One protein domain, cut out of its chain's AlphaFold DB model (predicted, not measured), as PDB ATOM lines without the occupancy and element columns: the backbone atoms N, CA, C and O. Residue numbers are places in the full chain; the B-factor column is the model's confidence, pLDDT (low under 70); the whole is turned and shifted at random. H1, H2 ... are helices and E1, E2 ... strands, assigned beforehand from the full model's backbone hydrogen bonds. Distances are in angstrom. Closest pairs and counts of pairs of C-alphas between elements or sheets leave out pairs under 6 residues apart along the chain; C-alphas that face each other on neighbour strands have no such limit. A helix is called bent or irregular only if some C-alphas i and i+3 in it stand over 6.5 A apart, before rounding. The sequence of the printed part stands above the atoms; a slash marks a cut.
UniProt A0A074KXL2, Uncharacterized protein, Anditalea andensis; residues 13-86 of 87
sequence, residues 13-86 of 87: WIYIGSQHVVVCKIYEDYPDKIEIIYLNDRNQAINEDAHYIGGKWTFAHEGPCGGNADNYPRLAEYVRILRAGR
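What this domain is: This is residues 13 to 86 of the 87 residues of an uncharacterized protein of Anditalea andensis (UniProt A0A074KXL2). One antiparallel sheet of five strands is strongly twisted and curled like part of a barrel, folded back on itself so that E1 and E2 face E4 and E5, with E3 between the two leaves; its edges E1 and E5 come close to each other. A single helix, H1, packs slantwise on E2 and E3, and a long loop, residues 60 to 72, leads from E5 to it. The printed part has 74 residues with five named strands and then one named helix, in the order E1, E2, E3, E4, E5, H1; the sheet's order is the same, E1, E2, E3, E4, E5, and the class is mixed, helices and strands. The whole is compact, with a radius of gyration of the C-alphas of 11.6 A, and spans 30 by 25 by 21 A.

Where its parts are: Start with the sheet. Find C-alpha 13 at (141.069, 221.758, 187.114), where E1 begins; it takes residues 13 to 16 and is 10.1 A long from first to last C-alpha. E2 follows at residues 19 to 26, 18.6 A long, and bends by 56 degrees at residue 22. E3 holds residues 33 to 39 and is 19.6 A long. E4, the longest strand with nine residues, runs from C-alpha 45 at (129.631, 213.047, 186.954) through residue 53 and measures 24.1 A. E5 is short, residues 56 to 59, 10.2 A. H1 takes residues 73 to 84, 17.5 A, and ends with C-alpha 84 at (137.855, 215.131, 177.950). It is irregular: C-alphas 74 and 77 are 7.3 A apart.

How they stand to each other: The five strands form a meander, each strand the antiparallel neighbour of the one before, and each successive pair is a hairpin. Look first at E3 and E4, where N 36 and O 48 are 2.8 A apart and N 46 and O 38 are also 2.8 A apart, within hydrogen-bond range. On the other side of E3 is E2, with N 24 and O 35 at 2.8 A. E1 is the edge strand beside E2, with N 14 and O 21 at 3.0 A. E5, the other edge strand, is beside E4, with N 51 and O 58 at 2.8 A. The sheet is a folded sheet, one sheet bent back on itself: the leaf E1 E2 faces the leaf E4 E5, with E3 as the hinge. The closest C-alphas of E1 and E5 are those of Ile 16 and Trp 57, 5.3 A apart. E1 and E4 are only just apart, at 8.3 A, and E2 and E5 are apart. Now turn to H1, which is on the sheet at a height over the sheet of 8.4 A. It lies over E3 and only just over E2, on which 3 of its 12 C-alphas fall. On the local plane its line stands at 53 degrees to that of E3, slantwise to the strands. The closest C-alphas of H1 and E2 are those of Leu 82 and Val 22, 6.2 A apart; for H1 and E3 they are those of Leu 82 and Tyr 38, 7.0 A apart. In H1, 6 of 8 O i to N i+4 pairs are within hydrogen-bond range.

The domain as a whole: The two C-alphas farthest apart are those of Gly 54 and Pro 73, at 32.9 A. The printed part, residues 13 to 86, has no cut. The links E1 to E2, E3 to E4 and E4 to E5 are tight, E2 to E3 is short, and E5 to H1 is long with 13 residues. Within that long link, residues 67 to 68 pair antiparallel with residues 46 to 47 of E4. The mean pLDDT of the printed part is 92.8; residues 63 to 64 and residue 86 are under 70.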
ATOM      1  N   TRP A  13     140.869 223.031 186.451       97.00
ATOM      2  CA  TRP A  13     141.069 221.758 187.114       97.00
ATOM      3  C   TRP A  13     141.811 221.968 188.427       97.00
ATOM      4  O   TRP A  13     142.847 222.635 188.457       97.00
ATOM      5  N   ILE A  14     141.301 221.379 189.506       96.56
ATOM      6  CA  ILE A  14     141.942 221.405 190.823       96.56
ATOM      7  C   ILE A  14     141.904 220.017 191.462       96.56
ATOM      8  O   ILE A  14     141.184 219.120 191.018       96.56
ATOM      9  N   TYR A  15     142.668 219.861 192.541       95.31
ATOM     10  CA  TYR A  15     142.629 218.675 193.386       95.31
ATOM     11  C   TYR A  15     141.936 218.972 194.712       95.31
ATOM     12  O   TYR A  15     142.226 219.978 195.366       95.31
ATOM     13  N   ILE A  16     141.066 218.053 195.129       94.62
ATOM     14  CA  ILE A  16     140.506 217.988 196.480       94.62
ATOM     15  C   ILE A  16     140.890 216.629 197.062       94.62
ATOM     16  O   ILE A  16     140.354 215.595 196.669       94.62
ATOM     17  N   GLY A  17     141.876 216.612 197.960       91.44
ATOM     18  CA  GLY A  17     142.530 215.360 198.347       91.44
ATOM     19  C   GLY A  17     143.147 214.673 197.121       91.44
ATOM     20  O   GLY A  17     143.953 215.280 196.420       91.44
ATOM     21  N   SER A  18     142.754 213.428 196.850       91.12
ATOM     22  CA  SER A  18     143.155 212.670 195.653       91.12
ATOM     23  C   SER A  18     142.194 212.819 194.469       91.12
ATOM     24  O   SER A  18     142.443 212.254 193.407       91.12
ATOM     25  N   GLN A  19     141.081 213.537 194.637       92.62
ATOM     26  CA  GLN A  19     140.070 213.673 193.597       92.62
ATOM     27  C   GLN A  19     140.422 214.822 192.649       92.62
ATOM     28  O   GLN A  19     140.616 215.958 193.083       92.62
ATOM     29  N   HIS A  20     140.447 214.530 191.348       94.25
ATOM     30  CA  HIS A  20     140.553 215.541 190.299       94.25
ATOM     31  C   HIS A  20     139.154 216.064 189.955       94.25
ATOM     32  O   HIS A  20     138.243 215.268 189.690       94.25
ATOM     33  N   VAL A  21     138.975 217.384 190.005       96.50
ATOM     34  CA  VAL A  21     137.669 218.044 189.860       96.50
ATOM     35  C   VAL A  21     137.760 219.230 188.905       96.50
ATOM     36  O   VAL A  21     138.826 219.826 188.748       96.50
ATOM     37  N   VAL A  22     136.630 219.600 188.305       98.00
ATOM     38  CA  VAL A  22     136.492 220.811 187.481       98.00
ATOM     39  C   VAL A  22     135.650 221.834 188.228       98.00
ATOM     40  O   VAL A  22     134.574 221.500 188.717       98.00
ATOM     41  N   VAL A  23     136.106 223.084 188.285       98.25
ATOM     42  CA  VAL A  23     135.359 224.193 188.894       98.25
ATOM     43  C   VAL A  23     134.216 224.629 187.974       98.25
ATOM     44  O   VAL A  23     134.432 224.942 186.804       98.25
ATOM     45  N   CYS A  24     132.997 224.696 188.502       98.06
ATOM     46  CA  CYS A  24     131.792 225.107 187.779       98.06
ATOM     47  C   CYS A  24     131.378 226.545 188.091       98.06
ATOM     48  O   CYS A  24     130.968 227.285 187.198       98.06
ATOM     49  N   LYS A  25     131.459 226.942 189.362       97.50
ATOM     50  CA  LYS A  25     131.001 228.251 189.832       97.50
ATOM     51  C   LYS A  25     131.808 228.686 191.047       97.50
ATOM     52  O   LYS A  25     132.150 227.860 191.884       97.50
ATOM     53  N   ILE A  26     132.058 229.985 191.160       97.06
ATOM     54  CA  ILE A  26     132.560 230.627 192.379       97.06
ATOM     55  C   ILE A  26     131.389 231.409 192.974       97.06
ATOM     56  O   ILE A  26     130.697 232.121 192.243       97.06
ATOM     57  N   TYR A  27     131.103 231.221 194.261       95.38
ATOM     58  CA  TYR A  27     129.967 231.874 194.909       95.38
ATOM     59  C   TYR A  27     130.372 233.255 195.435       95.38
ATOM     60  O   TYR A  27     131.228 233.361 196.303       95.38
ATOM     61  N   GLU A  28     129.733 234.318 194.943       92.94
ATOM     62  CA  GLU A  28     130.020 235.695 195.385       92.94
ATOM     63  C   GLU A  28     129.604 235.935 196.846       92.94
ATOM     64  O   GLU A  28     130.321 236.598 197.594       92.94
ATOM     65  N   ASP A  29     128.500 235.319 197.278       94.75
ATOM     66  CA  ASP A  29     127.981 235.432 198.649       94.75
ATOM     67  C   ASP A  29     128.763 234.584 199.673       94.75
ATOM     68  O   ASP A  29     128.587 234.743 200.881       94.75
ATOM     69  N   TYR A  30     129.619 233.669 199.203       94.19
ATOM     70  CA  TYR A  30     130.376 232.728 200.031       94.19
ATOM     71  C   TYR A  30     131.838 232.702 199.561       94.19
ATOM     72  O   TYR A  30     132.194 231.890 198.705       94.19
ATOM     73  N   PRO A  31     132.702 233.585 200.097       93.50
ATOM     74  CA  PRO A  31     134.011 233.890 199.518       93.50
ATOM     75  C   PRO A  31     134.998 232.722 199.536       93.50
ATOM     76  O   PRO A  31     136.023 232.795 198.867       93.50
ATOM     77  N   ASP A  32     134.732 231.668 200.303       96.06
ATOM     78  CA  ASP A  32     135.520 230.442 200.399       96.06
ATOM     79  C   ASP A  32     134.916 229.264 199.617       96.06
ATOM     80  O   ASP A  32     135.506 228.187 199.627       96.06
ATOM     81  N   LYS A  33     133.767 229.441 198.953       96.38
ATOM     82  CA  LYS A  33     132.959 228.350 198.397       96.38
ATOM     83  C   LYS A  33     132.950 228.334 196.868       96.38
ATOM     84  O   LYS A  33     132.779 229.361 196.207       96.38
ATOM     85  N   ILE A  34     133.030 227.133 196.305       97.62
ATOM     86  CA  ILE A  34     132.872 226.864 194.872       97.62
ATOM     87  C   ILE A  34     131.926 225.685 194.638       97.62
ATOM     88  O   ILE A  34     131.787 224.821 195.497       97.62
ATOM     89  N   GLU A  35     131.323 225.639 193.454       97.44
ATOM     90  CA  GLU A  35     130.708 224.429 192.913       97.44
ATOM     91  C   GLU A  35     131.723 223.746 192.000       97.44
ATOM     92  O   GLU A  35     132.362 224.402 191.169       97.44
ATOM     93  N   ILE A  36     131.844 222.435 192.126       97.50
ATOM     94  CA  ILE A  36     132.730 221.588 191.336       97.50
ATOM     95  C   ILE A  36     131.961 220.423 190.721       97.50
ATOM     96  O   ILE A  36     130.846 220.101 191.133       97.50
ATOM     97  N   ILE A  37     132.603 219.735 189.783       97.00
ATOM     98  CA  ILE A  37     132.205 218.398 189.356       97.00
ATOM     99  C   ILE A  37     133.378 217.421 189.370       97.00
ATOM    100  O   ILE A  37     134.521 217.794 189.106       97.00
ATOM    101  N   TYR A  38     133.082 216.150 189.616       96.00
ATOM    102  CA  TYR A  38     134.058 215.062 189.589       96.00
ATOM    103  C   TYR A  38     133.422 213.755 189.124       96.00
ATOM    104  O   TYR A  38     132.202 213.641 189.054       96.00
ATOM    105  N   LEU A  39     134.245 212.770 188.762       94.25
ATOM    106  CA  LEU A  39     133.759 211.423 188.470       94.25
ATOM    107  C   LEU A  39     133.839 210.580 189.736       94.25
ATOM    108  O   LEU A  39     134.909 210.489 190.333       94.25
ATOM    109  N   ASN A  40     132.731 209.948 190.110       91.50
ATOM    110  CA  ASN A  40     132.740 208.921 191.147       91.50
ATOM    111  C   ASN A  40     133.247 207.571 190.598       91.50
ATOM    112  O   ASN A  40     133.463 207.405 189.393       91.50
ATOM    113  N   ASP A  41     133.337 206.566 191.472       90.94
ATOM    114  CA  ASP A  41     133.798 205.208 191.130       90.94
ATOM    115  C   ASP A  41     132.947 204.506 190.058       90.94
ATOM    116  O   ASP A  41     133.386 203.554 189.416       90.94
ATOM    117  N   ARG A  42     131.720 204.982 189.828       91.81
ATOM    118  CA  ARG A  42     130.800 204.475 188.801       91.81
ATOM    119  C   ARG A  42     130.865 205.276 187.502       91.81
ATOM    120  O   ARG A  42     130.004 205.106 186.640       91.81
ATOM    121  N   ASN A  43     131.863 206.149 187.344       91.19
ATOM    122  CA  ASN A  43     132.029 207.032 186.187       91.19
ATOM    123  C   ASN A  43     130.840 207.998 185.958       91.19
ATOM    124  O   ASN A  43     130.593 208.472 184.838       91.19
ATOM    125  N   GLN A  44     130.100 208.300 187.021       94.00
ATOM    126  CA  GLN A  44     129.028 209.289 187.013       94.00
ATOM    127  C   GLN A  44     129.628 210.649 187.349       94.00
ATOM    128  O   GLN A  44     130.461 210.741 188.252       94.00
ATOM    129  N   ALA A  45     129.223 211.692 186.624       95.75
ATOM    130  CA  ALA A  45     129.631 213.047 186.954       95.75
ATOM    131  C   ALA A  45     128.785 213.543 188.131       95.75
ATOM    132  O   ALA A  45     127.564 213.609 188.028       95.75
ATOM    133  N   ILE A  46     129.424 213.863 189.249       96.31
ATOM    134  CA  ILE A  46     128.783 214.351 190.470       96.31
ATOM    135  C   ILE A  46     129.085 215.836 190.610       96.31
ATOM    136  O   ILE A  46     130.247 216.213 190.480       96.31
ATOM    137  N   ASN A  47     128.067 216.670 190.842       96.31
ATOM    138  CA  ASN A  47     128.245 218.091 191.148       96.31
ATOM    139  C   ASN A  47     128.131 218.338 192.649       96.31
ATOM    140  O   ASN A  47     127.171 217.891 193.266       96.31
ATOM    141  N   GLU A  48     129.088 219.054 193.227       95.56
ATOM    142  CA  GLU A  48     129.197 219.214 194.675       95.56
ATOM    143  C   GLU A  48     129.800 220.570 195.041       95.56
ATOM    144  O   GLU A  48     130.444 221.222 194.221       95.56
ATOM    145  N   ASP A  49     129.602 220.987 196.284       95.88
ATOM    146  CA  ASP A  49     130.228 222.181 196.823       95.88
ATOM    147  C   ASP A  49     131.573 221.842 197.479       95.88
ATOM    148  O   ASP A  49     131.737 220.805 198.128       95.88
ATOM    149  N   ALA A  50     132.535 222.752 197.356       96.00
ATOM    150  CA  ALA A  50     133.817 222.675 198.041       96.00
ATOM    151  C   ALA A  50     134.167 224.006 198.707       96.00
ATOM    152  O   ALA A  50     133.850 225.079 198.192       96.00
ATOM    153  N   HIS A  51     134.857 223.917 199.842       96.06
ATOM    154  CA  HIS A  51     135.331 225.059 200.615       96.06
ATOM    155  C   HIS A  51     136.856 225.128 200.621       96.06
ATOM    156  O   HIS A  51     137.542 224.106 200.731       96.06
ATOM    157  N   TYR A  52     137.395 226.343 200.561       96.62
ATOM    158  CA  TYR A  52     138.810 226.616 200.762       96.62
ATOM    159  C   TYR A  52     139.064 226.960 202.230       96.62
ATOM    160  O   TYR A  52     138.816 228.079 202.673       96.62
ATOM    161  N   ILE A  53     139.555 226.000 203.015       93.50
ATOM    162  CA  ILE A  53     139.717 226.144 204.466       93.50
ATOM    163  C   ILE A  53     141.164 225.863 204.849       93.50
ATOM    164  O   ILE A  53     141.670 224.767 204.634       93.50
ATOM    165  N   GLY A  54     141.843 226.850 205.444       91.31
ATOM    166  CA  GLY A  54     143.209 226.668 205.949       91.31
ATOM    167  C   GLY A  54     144.230 226.339 204.853       91.31
ATOM    168  O   GLY A  54     145.129 225.537 205.080       91.31
ATOM    169  N   GLY A  55     144.066 226.921 203.661       92.62
ATOM    170  CA  GLY A  55     144.989 226.735 202.536       92.62
ATOM    171  C   GLY A  55     144.770 225.457 201.720       92.62
ATOM    172  O   GLY A  55     145.618 225.111 200.903       92.62
ATOM    173  N   LYS A  56     143.662 224.742 201.937       94.69
ATOM    174  CA  LYS A  56     143.328 223.510 201.217       94.69
ATOM    175  C   LYS A  56     141.856 223.462 200.825       94.69
ATOM    176  O   LYS A  56     140.996 223.983 201.535       94.69
ATOM    177  N   TRP A  57     141.576 222.785 199.719       96.19
ATOM    178  CA  TRP A  57     140.216 222.444 199.319       96.19
ATOM    179  C   TRP A  57     139.690 221.264 200.129       96.19
ATOM    180  O   TRP A  57     140.412 220.296 200.368       96.19
ATOM    181  N   THR A  58     138.429 221.345 200.537       95.25
ATOM    182  CA  THR A  58     137.695 220.270 201.219       95.25
ATOM    183  C   THR A  58     136.277 220.207 200.655       95.25
ATOM    184  O   THR A  58     135.696 221.252 200.366       95.25
ATOM    185  N   PHE A  59     135.715 219.008 200.489       94.44
ATOM    186  CA  PHE A  59     134.300 218.854 200.138       94.44
ATOM    187  C   PHE A  59     133.412 219.456 201.235       94.44
ATOM    188  O   PHE A  59     133.740 219.365 202.418       94.44
ATOM    189  N   ALA A  60     132.300 220.085 200.851       89.12
ATOM    190  CA  ALA A  60     131.352 220.665 201.803       89.12
ATOM    191  C   ALA A  60     130.632 219.603 202.651       89.12
ATOM    192  O   ALA A  60     130.201 219.886 203.769       89.12
ATOM    193  N   HIS A  61     130.520 218.384 202.127       84.00
ATOM    194  CA  HIS A  61     129.869 217.253 202.772       84.00
ATOM    195  C   HIS A  61     130.773 216.014 202.731       84.00
ATOM    196  O   HIS A  61     131.624 215.877 201.851       84.00
ATOM    197  N   GLU A  62     130.611 215.119 203.708       74.25
ATOM    198  CA  GLU A  62     131.303 213.830 203.713       74.25
ATOM    199  C   GLU A  62     130.610 212.846 202.762       74.25
ATOM    200  O   GLU A  62     129.436 212.518 202.936       74.25
ATOM    201  N   GLY A  63     131.362 212.328 201.787       66.06
ATOM    202  CA  GLY A  63     130.853 211.412 200.764       66.06
ATOM    203  C   GLY A  63     130.219 212.130 199.564       66.06
ATOM    204  O   GLY A  63     130.163 213.355 199.541       66.06
ATOM    205  N   PRO A  64     129.770 211.379 198.538       61.69
ATOM    206  CA  PRO A  64     129.117 211.960 197.371       61.69
ATOM    207  C   PRO A  64     127.697 212.405 197.739       61.69
ATOM    208  O   PRO A  64     126.739 211.645 197.583       61.69
ATOM    209  N   CYS A  65     127.559 213.625 198.254       73.38
ATOM    210  CA  CYS A  65     126.268 214.238 198.581       73.38
ATOM    211  C   CYS A  65     125.711 215.078 197.423       73.38
ATOM    212  O   CYS A  65     124.581 215.567 197.487       73.38
ATOM    213  N   GLY A  66     126.497 215.218 196.361       78.56
ATOM    214  CA  GLY A  66     126.149 215.910 195.136       78.56
ATOM    215  C   GLY A  66     125.063 215.251 194.280       78.56
ATOM    216  O   GLY A  66     124.712 214.079 194.426       78.56
ATOM    217  N   GLY A  67     124.549 216.024 193.322       89.56
ATOM    218  CA  GLY A  67     123.635 215.533 192.291       89.56
ATOM    219  C   GLY A  67     124.378 214.867 191.129       89.56
ATOM    220  O   GLY A  67     125.585 215.033 190.959       89.56
ATOM    221  N   ASN A  68     123.650 214.129 190.285       94.31
ATOM    222  CA  ASN A  68     124.196 213.694 188.999       94.31
ATOM    223  C   ASN A  68     124.253 214.899 188.045       94.31
ATOM    224  O   ASN A  68     123.215 215.366 187.573       94.31
ATOM    225  N   ALA A  69     125.463 215.375 187.751       96.50
ATOM    226  CA  ALA A  69     125.733 216.538 186.915       96.50
ATOM    227  C   ALA A  69     125.172 216.391 185.491       96.50
ATOM    228  O   ALA A  69     124.784 217.390 184.886       96.50
ATOM    229  N   ASP A  70     125.066 215.156 184.981       94.88
ATOM    230  CA  ASP A  70     124.488 214.866 183.662       94.88
ATOM    231  C   ASP A  70     123.004 215.297 183.566       94.88
ATOM    232  O   ASP A  70     122.500 215.543 182.472       94.88
ATOM    233  N   ASN A  71     122.306 215.466 184.699       96.56
ATOM    234  CA  ASN A  71     120.900 215.892 184.738       96.56
ATOM    235  C   ASN A  71     120.703 217.419 184.687       96.56
ATOM    236  O   ASN A  71     119.564 217.884 184.628       96.56
ATOM    237  N   TYR A  72     121.776 218.214 184.728       96.38
ATOM    238  CA  TYR A  72     121.688 219.674 184.775       96.38
ATOM    239  C   TYR A  72     122.272 220.289 183.496       96.38
ATOM    240  O   TYR A  72     123.493 220.337 183.352       96.38
ATOM    241  N   PRO A  73     121.450 220.861 182.593       97.12
ATOM    242  CA  PRO A  73     121.943 221.449 181.343       97.12
ATOM    243  C   PRO A  73     123.038 222.507 181.535       97.12
ATOM    244  O   PRO A  73     123.987 222.569 180.758       97.12
ATOM    245  N   ARG A  74     122.967 223.292 182.624       97.25
ATOM    246  CA  ARG A  74     123.991 224.290 182.988       97.25
ATOM    247  C   ARG A  74     125.373 223.686 183.270       97.25
ATOM    248  O   ARG A  74     126.361 224.412 183.254       97.25
ATOM    249  N   LEU A  75     125.436 222.387 183.570       97.81
ATOM    250  CA  LEU A  75     126.667 221.671 183.889       97.81
ATOM    251  C   LEU A  75     127.269 220.930 182.689       97.81
ATOM    252  O   LEU A  75     128.408 220.476 182.773       97.81
ATOM    253  N   ALA A  76     126.553 220.851 181.563       97.81
ATOM    254  CA  ALA A  76     126.953 220.054 180.404       97.81
ATOM    255  C   ALA A  76     128.350 220.415 179.869       97.81
ATOM    256  O   ALA A  76     129.132 219.530 179.515       97.81
ATOM    257  N   GLU A  77     128.702 221.706 179.844       97.75
ATOM    258  CA  GLU A  77     130.033 222.133 179.405       97.75
ATOM    259  C   GLU A  77     131.135 221.619 180.339       97.75
ATOM    260  O   GLU A  77     132.154 221.110 179.867       97.75
ATOM    261  N   TYR A  78     130.930 221.712 181.651       98.12
ATOM    262  CA  TYR A  78     131.904 221.234 182.624       98.12
ATOM    263  C   TYR A  78     132.028 219.716 182.546       98.12
ATOM    264  O   TYR A  78     133.145 219.211 182.508       98.12
ATOM    265  N   VAL A  79     130.915 218.981 182.431       97.06
ATOM    266  CA  VAL A  79     130.934 217.519 182.255       97.06
ATOM    267  C   VAL A  79     131.748 217.132 181.020       97.06
ATOM    268  O   VAL A  79     132.555 216.204 181.075       97.06
ATOM    269  N   ARG A  80     131.600 217.868 179.913       96.62
ATOM    270  CA  ARG A  80     132.407 217.661 178.705       96.62
ATOM    271  C   ARG A  80     133.899 217.872 178.975       96.62
ATOM    272  O   ARG A  80     134.698 217.055 178.530       96.62
ATOM    273  N   ILE A  81     134.273 218.929 179.702       96.69
ATOM    274  CA  ILE A  81     135.668 219.188 180.102       96.69
ATOM    275  C   ILE A  81     136.182 218.040 180.974       96.69
ATOM    276  O   ILE A  81     137.193 217.432 180.630       96.69
ATOM    277  N   LEU A  82     135.443 217.690 182.030       95.81
ATOM    278  CA  LEU A  82     135.768 216.613 182.966       95.81
ATOM    279  C   LEU A  82     136.023 215.287 182.237       95.81
ATOM    280  O   LEU A  82     136.989 214.585 182.518       95.81
ATOM    281  N   ARG A  83     135.178 214.944 181.262       94.62
ATOM    282  CA  ARG A  83     135.313 213.699 180.495       94.62
ATOM    283  C   ARG A  83     136.426 213.758 179.438       94.62
ATOM    284  O   ARG A  83     137.005 212.718 179.145       94.62
ATOM    285  N   ALA A  84     136.755 214.936 178.903       91.56
ATOM    286  CA  ALA A  84     137.855 215.131 177.950       91.56
ATOM    287  C   ALA A  84     139.249 215.122 178.610       91.56
ATOM    288  O   ALA A  84     140.246 214.895 177.932       91.56
ATOM    289  N   GLY A  85     139.331 215.362 179.922       78.25
ATOM    290  CA  GLY A  85     140.571 215.296 180.705       78.25
ATOM    291  C   GLY A  85     141.006 213.886 181.111       78.25
ATOM    292  O   GLY A  85     141.919 213.758 181.921       78.25
ATOM    293  N   ARG A  86     140.370 212.831 180.586       65.00
ATOM    294  CA  ARG A  86     140.822 211.442 180.758       65.00
ATOM    295  C   ARG A  86     142.026 211.174 179.852       65.00
ATOM    296  O   ARG A  86     141.835 210.930 178.664       65.00
TER     297      ARG A  86